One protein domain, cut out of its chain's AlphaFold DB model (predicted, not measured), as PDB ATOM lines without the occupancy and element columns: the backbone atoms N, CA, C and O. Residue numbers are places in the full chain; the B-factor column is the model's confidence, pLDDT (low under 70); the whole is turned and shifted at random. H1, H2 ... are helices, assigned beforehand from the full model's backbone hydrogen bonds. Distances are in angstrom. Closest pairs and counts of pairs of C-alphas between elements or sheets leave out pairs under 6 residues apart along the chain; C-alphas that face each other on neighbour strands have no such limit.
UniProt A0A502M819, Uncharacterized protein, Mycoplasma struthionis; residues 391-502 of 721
ATOM      1  N   VAL A 391      92.630 -15.595   4.799       90.31
ATOM      2  CA  VAL A 391      93.080 -16.859   4.205       90.31
ATOM      3  C   VAL A 391      91.895 -17.574   3.550       90.31
ATOM      4  O   VAL A 391      90.903 -17.905   4.205       90.31
ATOM      5  N   LEU A 392      92.025 -17.816   2.247       94.00
ATOM      6  CA  LEU A 392      91.120 -18.667   1.478       94.00
ATOM      7  C   LEU A 392      91.408 -20.138   1.777       94.00
ATOM      8  O   LEU A 392      92.549 -20.519   2.049       94.00
ATOM      9  N   THR A 393      90.396 -20.995   1.674       94.38
ATOM     10  CA  THR A 393      90.636 -22.442   1.695       94.38
ATOM     11  C   THR A 393      91.462 -22.872   0.479       94.38
ATOM     12  O   THR A 393      91.493 -22.187  -0.549       94.38
ATOM     13  N   SER A 394      92.113 -24.037   0.570       93.81
ATOM     14  CA  SER A 394      92.908 -24.588  -0.538       93.81
ATOM     15  C   SER A 394      92.101 -24.660  -1.842       93.81
ATOM     16  O   SER A 394      92.590 -24.240  -2.889       93.81
ATOM     17  N   ASP A 395      90.846 -25.109  -1.770       95.50
ATOM     18  CA  ASP A 395      89.965 -25.242  -2.937       95.50
ATOM     19  C   ASP A 395      89.572 -23.884  -3.534       95.50
ATOM     20  O   ASP A 395      89.551 -23.714  -4.751       95.50
ATOM     21  N   GLN A 396      89.289 -22.889  -2.691       96.62
ATOM     22  CA  GLN A 396      88.953 -21.533  -3.134       96.62
ATOM     23  C   GLN A 396      90.138 -20.857  -3.827       96.62
ATOM     24  O   GLN A 396      89.992 -20.315  -4.924       96.62
ATOM     25  N   ALA A 397      91.324 -20.926  -3.213       96.06
ATOM     26  CA  ALA A 397      92.547 -20.406  -3.810       96.06
ATOM     27  C   ALA A 397      92.846 -21.112  -5.141       96.06
ATOM     28  O   ALA A 397      93.193 -20.455  -6.122       96.06
ATOM     29  N   GLN A 398      92.662 -22.434  -5.206       95.94
ATOM     30  CA  GLN A 398      92.865 -23.212  -6.427       95.94
ATOM     31  C   GLN A 398      91.908 -22.799  -7.555       95.94
ATOM     32  O   GLN A 398      92.373 -22.580  -8.675       95.94
ATOM     33  N   LYS A 399      90.610 -22.618  -7.272       96.19
ATOM     34  CA  LYS A 399      89.629 -22.140  -8.263       96.19
ATOM     35  C   LYS A 399      90.032 -20.796  -8.879       96.19
ATOM     36  O   LYS A 399      89.884 -20.614 -10.084       96.19
ATOM     37  N   LEU A 400      90.561 -19.864  -8.078       96.56
ATOM     38  CA  LEU A 400      91.051 -18.572  -8.576       96.56
ATOM     39  C   LEU A 400      92.351 -18.716  -9.383       96.56
ATOM     40  O   LEU A 400      92.474 -18.119 -10.453       96.56
ATOM     41  N   LYS A 401      93.298 -19.551  -8.930       96.44
ATOM     42  CA  LYS A 401      94.540 -19.841  -9.675       96.44
ATOM     43  C   LYS A 401      94.261 -20.426 -11.055       96.44
ATOM     44  O   LYS A 401      94.908 -20.050 -12.026       96.44
ATOM     45  N   GLU A 402      93.275 -21.313 -11.161       95.81
ATOM     46  CA  GLU A 402      92.843 -21.902 -12.432       95.81
ATOM     47  C   GLU A 402      92.370 -20.864 -13.453       95.81
ATOM     48  O   GLU A 402      92.569 -21.068 -14.651       95.81
ATOM     49  N   LYS A 403      91.835 -19.720 -13.005       96.06
ATOM     50  CA  LYS A 403      91.463 -18.616 -13.901       96.06
ATOM     51  C   LYS A 403      92.686 -17.919 -14.487       96.06
ATOM     52  O   LYS A 403      92.738 -17.725 -15.697       96.06
ATOM     53  N   VAL A 404      93.692 -17.609 -13.666       96.31
ATOM     54  CA  VAL A 404      94.893 -16.872 -14.112       96.31
ATOM     55  C   VAL A 404      95.931 -17.750 -14.815       96.31
ATOM     56  O   VAL A 404      96.684 -17.248 -15.647       96.31
ATOM     57  N   LYS A 405      95.954 -19.065 -14.558       95.31
ATOM     58  CA  LYS A 405      96.861 -20.005 -15.247       95.31
ATOM     59  C   LYS A 405      96.288 -20.601 -16.536       95.31
ATOM     60  O   LYS A 405      96.973 -21.381 -17.187       95.31
ATOM     61  N   SER A 406      95.057 -20.246 -16.912       93.81
ATOM     62  CA  SER A 406      94.363 -20.810 -18.076       93.81
ATOM     63  C   SER A 406      95.205 -20.755 -19.358       93.81
ATOM     64  O   SER A 406      95.815 -19.729 -19.684       93.81
ATOM     65  N   ASP A 407      95.181 -21.836 -20.138       92.31
ATOM     66  CA  ASP A 407      95.839 -21.916 -21.447       92.31
ATOM     67  C   ASP A 407      95.193 -21.005 -22.497       92.31
ATOM     68  O   ASP A 407      95.805 -20.725 -23.532       92.31
ATOM     69  N   THR A 408      93.975 -20.516 -22.246       93.81
ATOM     70  CA  THR A 408      93.291 -19.546 -23.116       93.81
ATOM     71  C   THR A 408      93.909 -18.151 -23.047       93.81
ATOM     72  O   THR A 408      93.737 -17.382 -23.986       93.81
ATOM     73  N   ILE A 409      94.651 -17.833 -21.980       96.50
ATOM     74  CA  ILE A 409      95.373 -16.567 -21.827       96.50
ATOM     75  C   ILE A 409      96.652 -16.640 -22.668       96.50
ATOM     76  O   ILE A 409      97.578 -17.388 -22.325       96.50
ATOM     77  N   LYS A 410      96.685 -15.876 -23.764       94.62
ATOM     78  CA  LYS A 410      97.768 -15.836 -24.762       94.62
ATOM     79  C   LYS A 410      98.620 -14.568 -24.708       94.62
ATOM     80  O   LYS A 410      99.692 -14.553 -25.306       94.62
ATOM     81  N   ASP A 411      98.183 -13.542 -23.983       95.25
ATOM     82  CA  ASP A 411      98.912 -12.282 -23.828       95.25
ATOM     83  C   ASP A 411      98.781 -11.692 -22.410       95.25
ATOM     84  O   ASP A 411      98.024 -12.189 -21.570       95.25
ATOM     85  N   LEU A 412      99.561 -10.641 -22.132       95.19
ATOM     86  CA  LEU A 412      99.594  -9.988 -20.819       95.19
ATOM     87  C   LEU A 412      98.329  -9.177 -20.504       95.19
ATOM     88  O   LEU A 412      97.975  -9.081 -19.335       95.19
ATOM     89  N   ASN A 413      97.626  -8.629 -21.502       94.44
ATOM     90  CA  ASN A 413      96.393  -7.867 -21.270       94.44
ATOM     91  C   ASN A 413      95.257  -8.797 -20.835       94.44
ATOM     92  O   ASN A 413      94.473  -8.468 -19.948       94.44
ATOM     93  N   GLN A 414      95.177  -9.985 -21.434       96.00
ATOM     94  CA  GLN A 414      94.250 -11.034 -21.021       96.00
ATOM     95  C   GLN A 414      94.532 -11.496 -19.587       96.00
ATOM     96  O   GLN A 414      93.589 -11.664 -18.814       96.00
ATOM     97  N   LEU A 415      95.809 -11.649 -19.212       97.19
ATOM     98  CA  LEU A 415      96.188 -11.965 -17.833       97.19
ATOM     99  C   LEU A 415      95.787 -10.841 -16.865       97.19
ATOM    100  O   LEU A 415      95.182 -11.123 -15.833       97.19
ATOM    101  N   ASP A 416      96.080  -9.584 -17.207       95.00
ATOM    102  CA  ASP A 416      95.734  -8.417 -16.386       95.00
ATOM    103  C   ASP A 416      94.203  -8.305 -16.192       95.00
ATOM    104  O   ASP A 416      93.735  -8.035 -15.084       95.00
ATOM    105  N   ASN A 417      93.404  -8.600 -17.226       95.06
ATOM    106  CA  ASN A 417      91.939  -8.636 -17.139       95.06
ATOM    107  C   ASN A 417      91.424  -9.713 -16.173       95.06
ATOM    108  O   ASN A 417      90.517  -9.448 -15.381       95.06
ATOM    109  N   GLU A 418      91.983 -10.925 -16.219       96.62
ATOM    110  CA  GLU A 418      91.615 -11.985 -15.274       96.62
ATOM    111  C   GLU A 418      92.078 -11.651 -13.848       96.62
ATOM    112  O   GLU A 418      91.319 -11.816 -12.897       96.62
ATOM    113  N   LEU A 419      93.271 -11.075 -13.681       95.50
ATOM    114  CA  LEU A 419      93.741 -10.593 -12.381       95.50
ATOM    115  C   LEU A 419      92.828  -9.517 -11.783       95.50
ATOM    116  O   LEU A 419      92.598  -9.532 -10.575       95.50
ATOM    117  N   ASN A 420      92.286  -8.605 -12.591       95.38
ATOM    118  CA  ASN A 420      91.340  -7.598 -12.102       95.38
ATOM    119  C   ASN A 420      90.039  -8.237 -11.599       95.38
ATOM    120  O   ASN A 420      89.592  -7.903 -10.509       95.38
ATOM    121  N   LYS A 421      89.497  -9.247 -12.289       96.31
ATOM    122  CA  LYS A 421      88.338 -10.008 -11.779       96.31
ATOM    123  C   LYS A 421      88.653 -10.733 -10.466       96.31
ATOM    124  O   LYS A 421      87.812 -10.792  -9.572       96.31
ATOM    125  N   VAL A 422      89.864 -11.282 -10.328       96.62
ATOM    126  CA  VAL A 422      90.326 -11.886  -9.067       96.62
ATOM    127  C   VAL A 422      90.407 -10.838  -7.949       96.62
ATOM    128  O   VAL A 422      89.999 -11.131  -6.824       96.62
ATOM    129  N   LYS A 423      90.897  -9.623  -8.235       95.00
ATOM    130  CA  LYS A 423      90.913  -8.504  -7.275       95.00
ATOM    131  C   LYS A 423      89.498  -8.088  -6.870       95.00
ATOM    132  O   LYS A 423      89.235  -7.996  -5.679       95.00
ATOM    133  N   ASP A 424      88.569  -7.975  -7.815       95.31
ATOM    134  CA  ASP A 424      87.168  -7.631  -7.531       95.31
ATOM    135  C   ASP A 424      86.474  -8.666  -6.631       95.31
ATOM    136  O   ASP A 424      85.601  -8.324  -5.831       95.31
ATOM    137  N   VAL A 425      86.814  -9.952  -6.773       97.06
ATOM    138  CA  VAL A 425      86.345 -11.008  -5.858       97.06
ATOM    139  C   VAL A 425      86.989 -10.842  -4.485       97.06
ATOM    140  O   VAL A 425      86.303 -10.942  -3.468       97.06
ATOM    141  N   LYS A 426      88.294 -10.564  -4.445       95.69
ATOM    142  CA  LYS A 426      89.054 -10.372  -3.210       95.69
ATOM    143  C   LYS A 426      88.547  -9.181  -2.387       95.69
ATOM    144  O   LYS A 426      88.392  -9.327  -1.180       95.69
ATOM    145  N   GLU A 427      88.230  -8.055  -3.017       96.31
ATOM    146  CA  GLU A 427      87.660  -6.882  -2.339       96.31
ATOM    147  C   GLU A 427      86.318  -7.211  -1.668       96.31
ATOM    148  O   GLU A 427      86.112  -6.906  -0.494       96.31
ATOM    149  N   LYS A 428      85.431  -7.940  -2.357       97.62
ATOM    150  CA  LYS A 428      84.157  -8.392  -1.766       97.62
ATOM    151  C   LYS A 428      84.365  -9.394  -0.626       97.62
ATOM    152  O   LYS A 428      83.619  -9.380   0.353       97.62
ATOM    153  N   ILE A 429      85.375 -10.260  -0.730       97.81
ATOM    154  CA  ILE A 429      85.784 -11.162   0.357       97.81
ATOM    155  C   ILE A 429      86.248 -10.358   1.579       97.81
ATOM    156  O   ILE A 429      85.864 -10.698   2.699       97.81
ATOM    157  N   ASP A 430      87.003  -9.275   1.383       97.44
ATOM    158  CA  ASP A 430      87.436  -8.393   2.475       97.44
ATOM    159  C   ASP A 430      86.256  -7.730   3.177       97.44
ATOM    160  O   ASP A 430      86.207  -7.704   4.409       97.44
ATOM    161  N   GLU A 431      85.260  -7.270   2.420       97.81
ATOM    162  CA  GLU A 431      84.030  -6.723   2.997       97.81
ATOM    163  C   GLU A 431      83.287  -7.749   3.864       97.81
ATOM    164  O   GLU A 431      82.840  -7.420   4.964       97.81
ATOM    165  N   ILE A 432      83.177  -9.002   3.410       98.06
ATOM    166  CA  ILE A 432      82.552 -10.081   4.194       98.06
ATOM    167  C   ILE A 432      83.394 -10.418   5.432       98.06
ATOM    168  O   ILE A 432      82.848 -10.722   6.495       98.06
ATOM    169  N   ASN A 433      84.721 -10.338   5.337       97.44
ATOM    170  CA  ASN A 433      85.610 -10.626   6.457       97.44
ATOM    171  C   ASN A 433      85.407  -9.668   7.638       97.44
ATOM    172  O   ASN A 433      85.531 -10.083   8.793       97.44
ATOM    173  N   LEU A 434      85.061  -8.410   7.347       96.81
ATOM    174  CA  LEU A 434      84.808  -7.361   8.339       96.81
ATOM    175  C   LEU A 434      83.479  -7.525   9.093       96.81
ATOM    176  O   LEU A 434      83.297  -6.882  10.130       96.81
ATOM    177  N   LEU A 435      82.570  -8.382   8.620       97.56
ATOM    178  CA  LEU A 435      81.294  -8.669   9.285       97.56
ATOM    179  C   LEU A 435      81.545  -9.316  10.655       97.56
ATOM    180  O   LEU A 435      82.261 -10.309  10.757       97.56
ATOM    181  N   GLN A 436      81.021  -8.733  11.731       95.19
ATOM    182  CA  GLN A 436      81.428  -9.091  13.101       95.19
ATOM    183  C   GLN A 436      80.626 -10.252  13.685       95.19
ATOM    184  O   GLN A 436      81.099 -10.956  14.577       95.19
ATOM    185  N   THR A 437      79.407 -10.440  13.197       95.75
ATOM    186  CA  THR A 437      78.416 -11.332  13.789       95.75
ATOM    187  C   THR A 437      78.365 -12.664  13.061       95.75
ATOM    188  O   THR A 437      78.081 -13.674  13.696       95.75
ATOM    189  N   LEU A 438      78.655 -12.690  11.760       96.00
ATOM    190  CA  LEU A 438      78.705 -13.881  10.915       96.00
ATOM    191  C   LEU A 438      79.859 -14.810  11.332       96.00
ATOM    192  O   LEU A 438      80.998 -14.361  11.488       96.00
ATOM    193  N   SER A 439      79.593 -16.111  11.481       95.44
ATOM    194  CA  SER A 439      80.642 -17.087  11.809       95.44
ATOM    195  C   SER A 439      81.713 -17.188  10.714       95.44
ATOM    196  O   SER A 439      81.449 -16.949   9.534       95.44
ATOM    197  N   ASN A 440      82.933 -17.595  11.083       94.56
ATOM    198  CA  ASN A 440      84.011 -17.808  10.111       94.56
ATOM    199  C   ASN A 440      83.630 -18.849   9.044       94.56
ATOM    200  O   ASN A 440      83.927 -18.646   7.869       94.56
ATOM    201  N   ASP A 441      82.916 -19.912   9.418       94.62
ATOM    202  CA  ASP A 441      82.436 -20.926   8.472       94.62
ATOM    203  C   ASP A 441      81.425 -20.342   7.477       94.62
ATOM    204  O   ASP A 441      81.483 -20.627   6.277       94.62
ATOM    205  N   ALA A 442      80.512 -19.487   7.944       96.38
ATOM    206  CA  ALA A 442      79.560 -18.796   7.081       96.38
ATOM    207  C   ALA A 442      80.250 -17.785   6.150       96.38
ATOM    208  O   ALA A 442      79.900 -17.716   4.970       96.38
ATOM    209  N   LYS A 443      81.276 -17.070   6.635       97.44
ATOM    210  CA  LYS A 443      82.128 -16.210   5.795       97.44
ATOM    211  C   LYS A 443      82.813 -17.020   4.698       97.44
ATOM    212  O   LYS A 443      82.702 -16.664   3.531       97.44
ATOM    213  N   GLN A 444      83.424 -18.156   5.036       96.25
ATOM    214  CA  GLN A 444      84.076 -19.038   4.062       96.25
ATOM    215  C   GLN A 444      83.095 -19.585   3.014       96.25
ATOM    216  O   GLN A 444      83.411 -19.612   1.824       96.25
ATOM    217  N   LYS A 445      81.872 -19.958   3.408       95.69
ATOM    218  CA  LYS A 445      80.820 -20.332   2.444       95.69
ATOM    219  C   LYS A 445      80.466 -19.174   1.506       95.69
ATOM    220  O   LYS A 445      80.305 -19.399   0.307       95.69
ATOM    221  N   ALA A 446      80.375 -17.950   2.025       97.00
ATOM    222  CA  ALA A 446      80.093 -16.768   1.216       97.00
ATOM    223  C   ALA A 446      81.258 -16.420   0.267       97.00
ATOM    224  O   ALA A 446      81.012 -16.116  -0.897       97.00
ATOM    225  N   TYR A 447      82.517 -16.574   0.700       97.88
ATOM    226  CA  TYR A 447      83.685 -16.470  -0.187       97.88
ATOM    227  C   TYR A 447      83.587 -17.478  -1.339       97.88
ATOM    228  O   TYR A 447      83.800 -17.126  -2.496       97.88
ATOM    229  N   GLY A 448      83.203 -18.723  -1.030       96.88
ATOM    230  CA  GLY A 448      82.968 -19.764  -2.029       96.88
ATOM    231  C   GLY A 448      81.926 -19.360  -3.074       96.88
ATOM    232  O   GLY A 448      82.178 -19.534  -4.261       96.88
ATOM    233  N   LYS A 449      80.809 -18.752  -2.656       96.31
ATOM    234  CA  LYS A 449      79.764 -18.249  -3.565       96.31
ATOM    235  C   LYS A 449      80.255 -17.133  -4.485       96.31
ATOM    236  O   LYS A 449      80.048 -17.219  -5.693       96.31
ATOM    237  N   LEU A 450      80.999 -16.162  -3.947       97.75
ATOM    238  CA  LEU A 450      81.620 -15.106  -4.754       97.75
ATOM    239  C   LEU A 450      82.554 -15.677  -5.837       97.75
ATOM    240  O   LEU A 450      82.589 -15.172  -6.960       97.75
ATOM    241  N   ILE A 451      83.295 -16.739  -5.505       97.50
ATOM    242  CA  ILE A 451      84.193 -17.442  -6.433       97.50
ATOM    243  C   ILE A 451      83.407 -18.301  -7.438       97.50
ATOM    244  O   ILE A 451      83.794 -18.377  -8.602       97.50
ATOM    245  N   ASP A 452      82.303 -18.933  -7.036       96.31
ATOM    246  CA  ASP A 452      81.450 -19.709  -7.946       96.31
ATOM    247  C   ASP A 452      80.788 -18.806  -9.006       96.31
ATOM    248  O   ASP A 452      80.681 -19.198 -10.167       96.31
ATOM    249  N   HIS A 453      80.441 -17.567  -8.644       96.44
ATOM    250  CA  HIS A 453      79.965 -16.525  -9.562       96.44
ATOM    251  C   HIS A 453      81.104 -15.656 -10.128       96.44
ATOM    252  O   HIS A 453      80.933 -14.466 -10.399       96.44
ATOM    253  N   TYR A 454      82.304 -16.219 -10.302       96.06
ATOM    254  CA  TYR A 454      83.449 -15.500 -10.859       96.06
ATOM    255  C   TYR A 454      83.135 -14.871 -12.228       96.06
ATOM    256  O   TYR A 454      82.774 -15.564 -13.180       96.06
ATOM    257  N   GLY A 455      83.339 -13.556 -12.335       90.81
ATOM    258  CA  GLY A 455      83.088 -12.783 -13.553       90.81
ATOM    259  C   GLY A 455      81.633 -12.335 -13.741       90.81
ATOM    260  O   GLY A 455      81.369 -11.582 -14.675       90.81
ATOM    261  N   ASP A 456      80.715 -12.742 -12.861       95.94
ATOM    262  CA  ASP A 456      79.329 -12.270 -12.825       95.94
ATOM    263  C   ASP A 456      79.145 -11.261 -11.685       95.94
ATOM    264  O   ASP A 456      78.781 -11.594 -10.554       95.94
ATOM    265  N   THR A 457      79.432  -9.995 -11.982       93.75
ATOM    266  CA  THR A 457      79.422  -8.914 -10.989       93.75
ATOM    267  C   THR A 457      78.054  -8.733 -10.326       93.75
ATOM    268  O   THR A 457      77.992  -8.397  -9.143       93.75
ATOM    269  N   SER A 458      76.962  -8.983 -11.056       95.00
ATOM    270  CA  SER A 458      75.596  -8.856 -10.536       95.00
ATOM    271  C   SER A 458      75.311  -9.915  -9.476       95.00
ATOM    272  O   SER A 458      74.877  -9.580  -8.374       95.00
ATOM    273  N   ASN A 459      75.613 -11.182  -9.768       96.00
ATOM    274  CA  ASN A 459      75.405 -12.263  -8.806       96.00
ATOM    275  C   ASN A 459      76.363 -12.167  -7.607       96.00
ATOM    276  O   ASN A 459      75.940 -12.370  -6.471       96.00
ATOM    277  N   GLN A 460      77.610 -11.735  -7.815       96.88
ATOM    278  CA  GLN A 460      78.532 -11.453  -6.709       96.88
ATOM    279  C   GLN A 460      78.023 -10.347  -5.772       96.88
ATOM    280  O   GLN A 460      78.202 -10.430  -4.556       96.88
ATOM    281  N   ALA A 461      77.403  -9.294  -6.317       96.44
ATOM    282  CA  ALA A 461      76.820  -8.226  -5.508       96.44
ATOM    283  C   ALA A 461      75.645  -8.740  -4.657       96.44
ATOM    284  O   ALA A 461      75.538  -8.373  -3.485       96.44
ATOM    285  N   LEU A 462      74.813  -9.628  -5.214       96.31
ATOM    286  CA  LEU A 462      73.727 -10.285  -4.480       96.31
ATOM    287  C   LEU A 462      74.260 -11.174  -3.345       96.31
ATOM    288  O   LEU A 462      73.748 -11.095  -2.228       96.31
ATOM    289  N   ASP A 463      75.316 -11.956  -3.584       97.31
ATOM    290  CA  ASP A 463      75.942 -12.800  -2.555       97.31
ATOM    291  C   ASP A 463      76.537 -11.970  -1.401       97.31
ATOM    292  O   ASP A 463      76.342 -12.294  -0.224       97.31
ATOM    293  N   LEU A 464      77.222 -10.864  -1.721       97.50
ATOM    294  CA  LEU A 464      77.743  -9.919  -0.727       97.50
ATOM    295  C   LEU A 464      76.609  -9.288   0.091       97.50
ATOM    296  O   LEU A 464      76.690  -9.208   1.320       97.50
ATOM    297  N   GLN A 465      75.545  -8.837  -0.578       97.25
ATOM    298  CA  GLN A 465      74.391  -8.241   0.087       97.25
ATOM    299  C   GLN A 465      73.702  -9.247   1.014       97.25
ATOM    300  O   GLN A 465      73.366  -8.891   2.143       97.25
ATOM    301  N   LEU A 466      73.549 -10.501   0.587       97.44
ATOM    302  CA  LEU A 466      72.985 -11.562   1.418       97.44
ATOM    303  C   LEU A 466      73.829 -11.797   2.680       97.44
ATOM    304  O   LEU A 466      73.273 -11.902   3.773       97.44
ATOM    305  N   ALA A 467      75.160 -11.840   2.563       98.06
ATOM    306  CA  ALA A 467      76.050 -11.974   3.720       98.06
ATOM    307  C   ALA A 467      75.886 -10.806   4.712       98.06
ATOM    308  O   ALA A 467      75.746 -11.041   5.914       98.06
ATOM    309  N   LYS A 468      75.812  -9.564   4.210       97.88
ATOM    310  CA  LYS A 468      75.543  -8.365   5.026       97.88
ATOM    311  C   LYS A 468      74.182  -8.435   5.723       97.88
ATOM    312  O   LYS A 468      74.082  -8.134   6.906       97.88
ATOM    313  N   GLN A 469      73.136  -8.861   5.017       97.44
ATOM    314  CA  GLN A 469      71.791  -8.978   5.588       97.44
ATOM    315  C   GLN A 469      71.700 -10.071   6.663       97.44
ATOM    316  O   GLN A 469      70.976  -9.896   7.643       97.44
ATOM    317  N   LYS A 470      72.427 -11.184   6.501       98.00
ATOM    318  CA  LYS A 470      72.540 -12.225   7.534       98.00
ATOM    319  C   LYS A 470      73.235 -11.697   8.784       98.00
ATOM    320  O   LYS A 470      72.722 -11.905   9.879       98.00
ATOM    321  N   ASP A 471      74.371 -11.017   8.616       97.75
ATOM    322  CA  ASP A 471      75.119 -10.413   9.723       97.75
ATOM    323  C   ASP A 471      74.251  -9.422  10.506       97.75
ATOM    324  O   ASP A 471      74.164  -9.509  11.727       97.75
ATOM    325  N   GLU A 472      73.530  -8.558   9.789       96.44
ATOM    326  CA  GLU A 472      72.634  -7.569  10.384       96.44
ATOM    327  C   GLU A 472      71.479  -8.220  11.158       96.44
ATOM    328  O   GLU A 472      71.208  -7.828  12.290       96.44
ATOM    329  N   LEU A 473      70.822  -9.253  10.614       96.88
ATOM    330  CA  LEU A 473      69.756  -9.951  11.344       96.88
ATOM    331  C   LEU A 473      70.286 -10.634  12.615       96.88
ATOM    332  O   LEU A 473      69.658 -10.546  13.670       96.88
ATOM    333  N   LEU A 474      71.448 -11.293  12.535       97.56
ATOM    334  CA  LEU A 474      72.096 -11.888  13.708       97.56
ATOM    335  C   LEU A 474      72.396 -10.823  14.763       97.56
ATOM    336  O   LEU A 474      72.122 -11.043  15.942       97.56
ATOM    337  N   LYS A 475      72.912  -9.668  14.334       96.31
ATOM    338  CA  LYS A 475      73.230  -8.543  15.208       96.31
ATOM    339  C   LYS A 475      71.983  -7.983  15.881       96.31
ATOM    340  O   LYS A 475      71.986  -7.806  17.091       96.31
ATOM    341  N   GLN A 476      70.895  -7.776  15.139       96.44
ATOM    342  CA  GLN A 476      69.629  -7.290  15.698       96.44
ATOM    343  C   GLN A 476      69.077  -8.225  16.785       96.44
ATOM    344  O   GLN A 476      68.592  -7.746  17.810       96.44
ATOM    345  N   ILE A 477      69.188  -9.546  16.599       96.25
ATOM    346  CA  ILE A 477      68.787 -10.539  17.610       96.25
ATOM    347  C   ILE A 477      69.759 -10.529  18.802       96.25
ATOM    348  O   ILE A 477      69.319 -10.551  19.949       96.25
ATOM    349  N   GLN A 478      71.073 -10.478  18.554       95.50
ATOM    350  CA  GLN A 478      72.100 -10.443  19.600       95.50
ATOM    351  C   GLN A 478      71.982  -9.198  20.491       95.50
ATOM    352  O   GLN A 478      72.030  -9.313  21.716       95.50
ATOM    353  N   ASP A 479      71.774  -8.034  19.878       95.69
ATOM    354  CA  ASP A 479      71.640  -6.732  20.538       95.69
ATOM    355  C   ASP A 479      70.223  -6.488  21.085       95.69
ATOM    356  O   ASP A 479      69.950  -5.429  21.652       95.69
ATOM    357  N   LYS A 480      69.305  -7.454  20.925       94.50
ATOM    358  CA  LYS A 480      67.906  -7.372  21.379       94.50
ATOM    359  C   LYS A 480      67.170  -6.136  20.845       94.50
ATOM    360  O   LYS A 480      66.350  -5.535  21.542       94.50
ATOM    361  N   GLN A 481      67.444  -5.757  19.600       93.62
ATOM    362  CA  GLN A 481      66.777  -4.635  18.940       93.62
ATOM    363  C   GLN A 481      65.331  -4.994  18.589       93.62
ATOM    364  O   GLN A 481      65.029  -6.144  18.290       93.62
ATOM    365  N   ASN A 482      64.423  -4.014  18.604       85.94
ATOM    366  CA  ASN A 482      63.032  -4.196  18.169       85.94
ATOM    367  C   ASN A 482      63.002  -4.661  16.692       85.94
ATOM    368  O   ASN A 482      63.623  -3.983  15.871       85.94
ATOM    369  N   PRO A 483      62.311  -5.763  16.322       89.44
ATOM    370  CA  PRO A 483      61.307  -6.520  17.086       89.44
ATOM    371  C   PRO A 483      61.782  -7.831  17.724       89.44
ATOM    372  O   PRO A 483      60.964  -8.713  17.937       89.44
ATOM    373  N   TYR A 484      63.066  -7.996  18.028       94.62
ATOM    374  CA  TYR A 484      63.671  -9.237  18.539       94.62
ATOM    375  C   TYR A 484      64.115  -9.160  20.014       94.62
ATOM    376  O   TYR A 484      64.908  -9.974  20.482       94.62
ATOM    377  N   ASN A 485      63.601  -8.192  20.771       93.44
ATOM    378  CA  ASN A 485      64.004  -7.865  22.144       93.44
ATOM    379  C   ASN A 485      63.783  -8.978  23.196       93.44
ATOM    380  O   ASN A 485      64.393  -8.951  24.266       93.44
ATOM    381  N   ASN A 486      62.924  -9.954  22.907       91.31
ATOM    382  CA  ASN A 486      62.635 -11.114  23.753       91.31
ATOM    383  C   ASN A 486      63.315 -12.404  23.274       91.31
ATOM    384  O   ASN A 486      63.182 -13.433  23.937       91.31
ATOM    385  N   LEU A 487      64.036 -12.377  22.152       92.88
ATOM    386  CA  LEU A 487      64.790 -13.528  21.673       92.88
ATOM    387  C   LEU A 487      66.193 -13.560  22.286       92.88
ATOM    388  O   LEU A 487      66.771 -12.536  22.652       92.88
ATOM    389  N   ASN A 488      66.754 -14.763  22.375       91.31
ATOM    390  CA  ASN A 488      68.168 -14.971  22.651       91.31
ATOM    391  C   ASN A 488      68.785 -15.646  21.426       91.31
ATOM    392  O   ASN A 488      68.240 -16.637  20.940       91.31
ATOM    393  N   LEU A 489      69.910 -15.124  20.933       93.69
ATOM    394  CA  LEU A 489      70.632 -15.740  19.823       93.69
ATOM    395  C   LEU A 489      71.302 -17.039  20.294       93.69
ATOM    396  O   LEU A 489      72.347 -17.004  20.939       93.69
ATOM    397  N   ASP A 490      70.703 -18.179  19.958       93.12
ATOM    398  CA  ASP A 490      71.290 -19.502  20.170       93.12
ATOM    399  C   ASP A 490      71.907 -20.078  18.881       93.12
ATOM    400  O   ASP A 490      71.812 -19.501  17.790       93.12
ATOM    401  N   GLN A 491      72.558 -21.240  19.002       93.38
ATOM    402  CA  GLN A 491      73.216 -21.899  17.874       93.38
ATOM    403  C   GLN A 491      72.227 -22.336  16.780       93.38
ATOM    404  O   GLN A 491      72.600 -22.361  15.605       93.38
ATOM    405  N   SER A 492      70.979 -22.662  17.128       93.50
ATOM    406  CA  SER A 492      69.965 -23.071  16.153       93.50
ATOM    407  C   SER A 492      69.527 -21.885  15.298       93.50
ATOM    408  O   SER A 492      69.500 -22.005  14.074       93.50
ATOM    409  N   ILE A 493      69.230 -20.742  15.925       95.12
ATOM    410  CA  ILE A 493      68.865 -19.499  15.230       95.12
ATOM    411  C   ILE A 493      70.015 -19.046  14.335       95.12
ATOM    412  O   ILE A 493      69.822 -18.767  13.150       95.12
ATOM    413  N   ARG A 494      71.233 -19.044  14.888       96.50
ATOM    414  CA  ARG A 494      72.448 -18.707  14.145       96.50
ATOM    415  C   ARG A 494      72.602 -19.571  12.898       96.50
ATOM    416  O   ARG A 494      72.776 -19.042  11.806       96.50
ATOM    417  N   THR A 495      72.488 -20.889  13.052       95.75
ATOM    418  CA  THR A 495      72.664 -21.840  11.947       95.75
ATOM    419  C   THR A 495      71.584 -21.683  10.872       95.75
ATOM    420  O   THR A 495      71.905 -21.747   9.687       95.75
ATOM    421  N   GLU A 496      70.318 -21.456  11.244       96.31
ATOM    422  CA  GLU A 496      69.234 -21.216  10.276       96.31
ATOM    423  C   GLU A 496      69.485 -19.950   9.441       96.31
ATOM    424  O   GLU A 496      69.381 -20.002   8.214       96.31
ATOM    425  N   ILE A 497      69.867 -18.837  10.082       97.69
ATOM    426  CA  ILE A 497      70.150 -17.566   9.397       97.69
ATOM    427  C   ILE A 497      71.383 -17.690   8.499       97.69
ATOM    428  O   ILE A 497      71.343 -17.313   7.325       97.69
ATOM    429  N   GLU A 498      72.476 -18.253   9.017       97.31
ATOM    430  CA  GLU A 498      73.719 -18.418   8.256       97.31
ATOM    431  C   GLU A 498      73.524 -19.326   7.025       97.31
ATOM    432  O   GLU A 498      74.122 -19.068   5.974       97.31
ATOM    433  N   ASN A 499      72.629 -20.319   7.102       96.00
ATOM    434  CA  ASN A 499      72.303 -21.227   5.998       96.00
ATOM    435  C   ASN A 499      71.228 -20.707   5.023       96.00
ATOM    436  O   ASN A 499      70.953 -21.396   4.040       96.00
ATOM    437  N   ALA A 500      70.632 -19.525   5.233       96.38
ATOM    438  CA  ALA A 500      69.672 -18.966   4.277       96.38
ATOM    439  C   ALA A 500      70.320 -18.818   2.887       96.38
ATOM    440  O   ALA A 500      71.388 -18.223   2.748       96.38
ATOM    441  N   THR A 501      69.719 -19.398   1.853       93.00
ATOM    442  CA  THR A 501      70.340 -19.495   0.521       93.00
ATOM    443  C   THR A 501      70.227 -18.220  -0.300       93.00
ATOM    444  O   THR A 501      71.029 -18.014  -1.204       93.00
ATOM    445  N   ASP A 502      69.249 -17.380   0.024       92.88
ATOM    446  CA  ASP A 502      68.867 -16.181  -0.712       92.88
ATOM    447  C   ASP A 502      68.077 -15.226   0.201       92.88
ATOM    448  O   ASP A 502      67.745 -15.552   1.350       92.88
TER     449      ASP A 502
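What this domain is: This is residues 391 to 502 of the 721 residues of an uncharacterized protein of Mycoplasma struthionis (UniProt A0A502M819). A long, staggered helical rod: H2 and H4 run the same way, side by side over only part of their lengths, and H3 packs on both where they overlap. H1 packs beside H2 and H3 toward one end, H5 beside H4 toward the other. The printed part has 112 residues with five named helices, H1 to H5, all helix in class; H1 to H4 form an up-and-down bundle, each running against the one before. It is loose, radius of gyration of the C-alphas 16.8 A, spanning 60 by 23 by 20 A.

Where its parts are: H1, residues 394 to 404, begins at C-alpha (92.908, -24.588, -0.538). H2 is 412 to 433, 30.7 A; H3 440 to 452; H4 457 to 478, 31.5 A; H5 491 to 498, ending at (73.719, -18.418, 8.256).

How they stand to each other: H3 touches H4, closest C-alphas Leu 450 and Gln 460, 5.2 A. H2 touches H3, C-alphas Ile 429 and Tyr 447 closest at 5.7 A. Every O i to N i+4 pair is within hydrogen-bond range in H2 to H5, 6 of 7 in H1.

The domain as a whole: The printed part has no cut. The H4 to H5 link is long. No printed residue is under 70 in pLDDT.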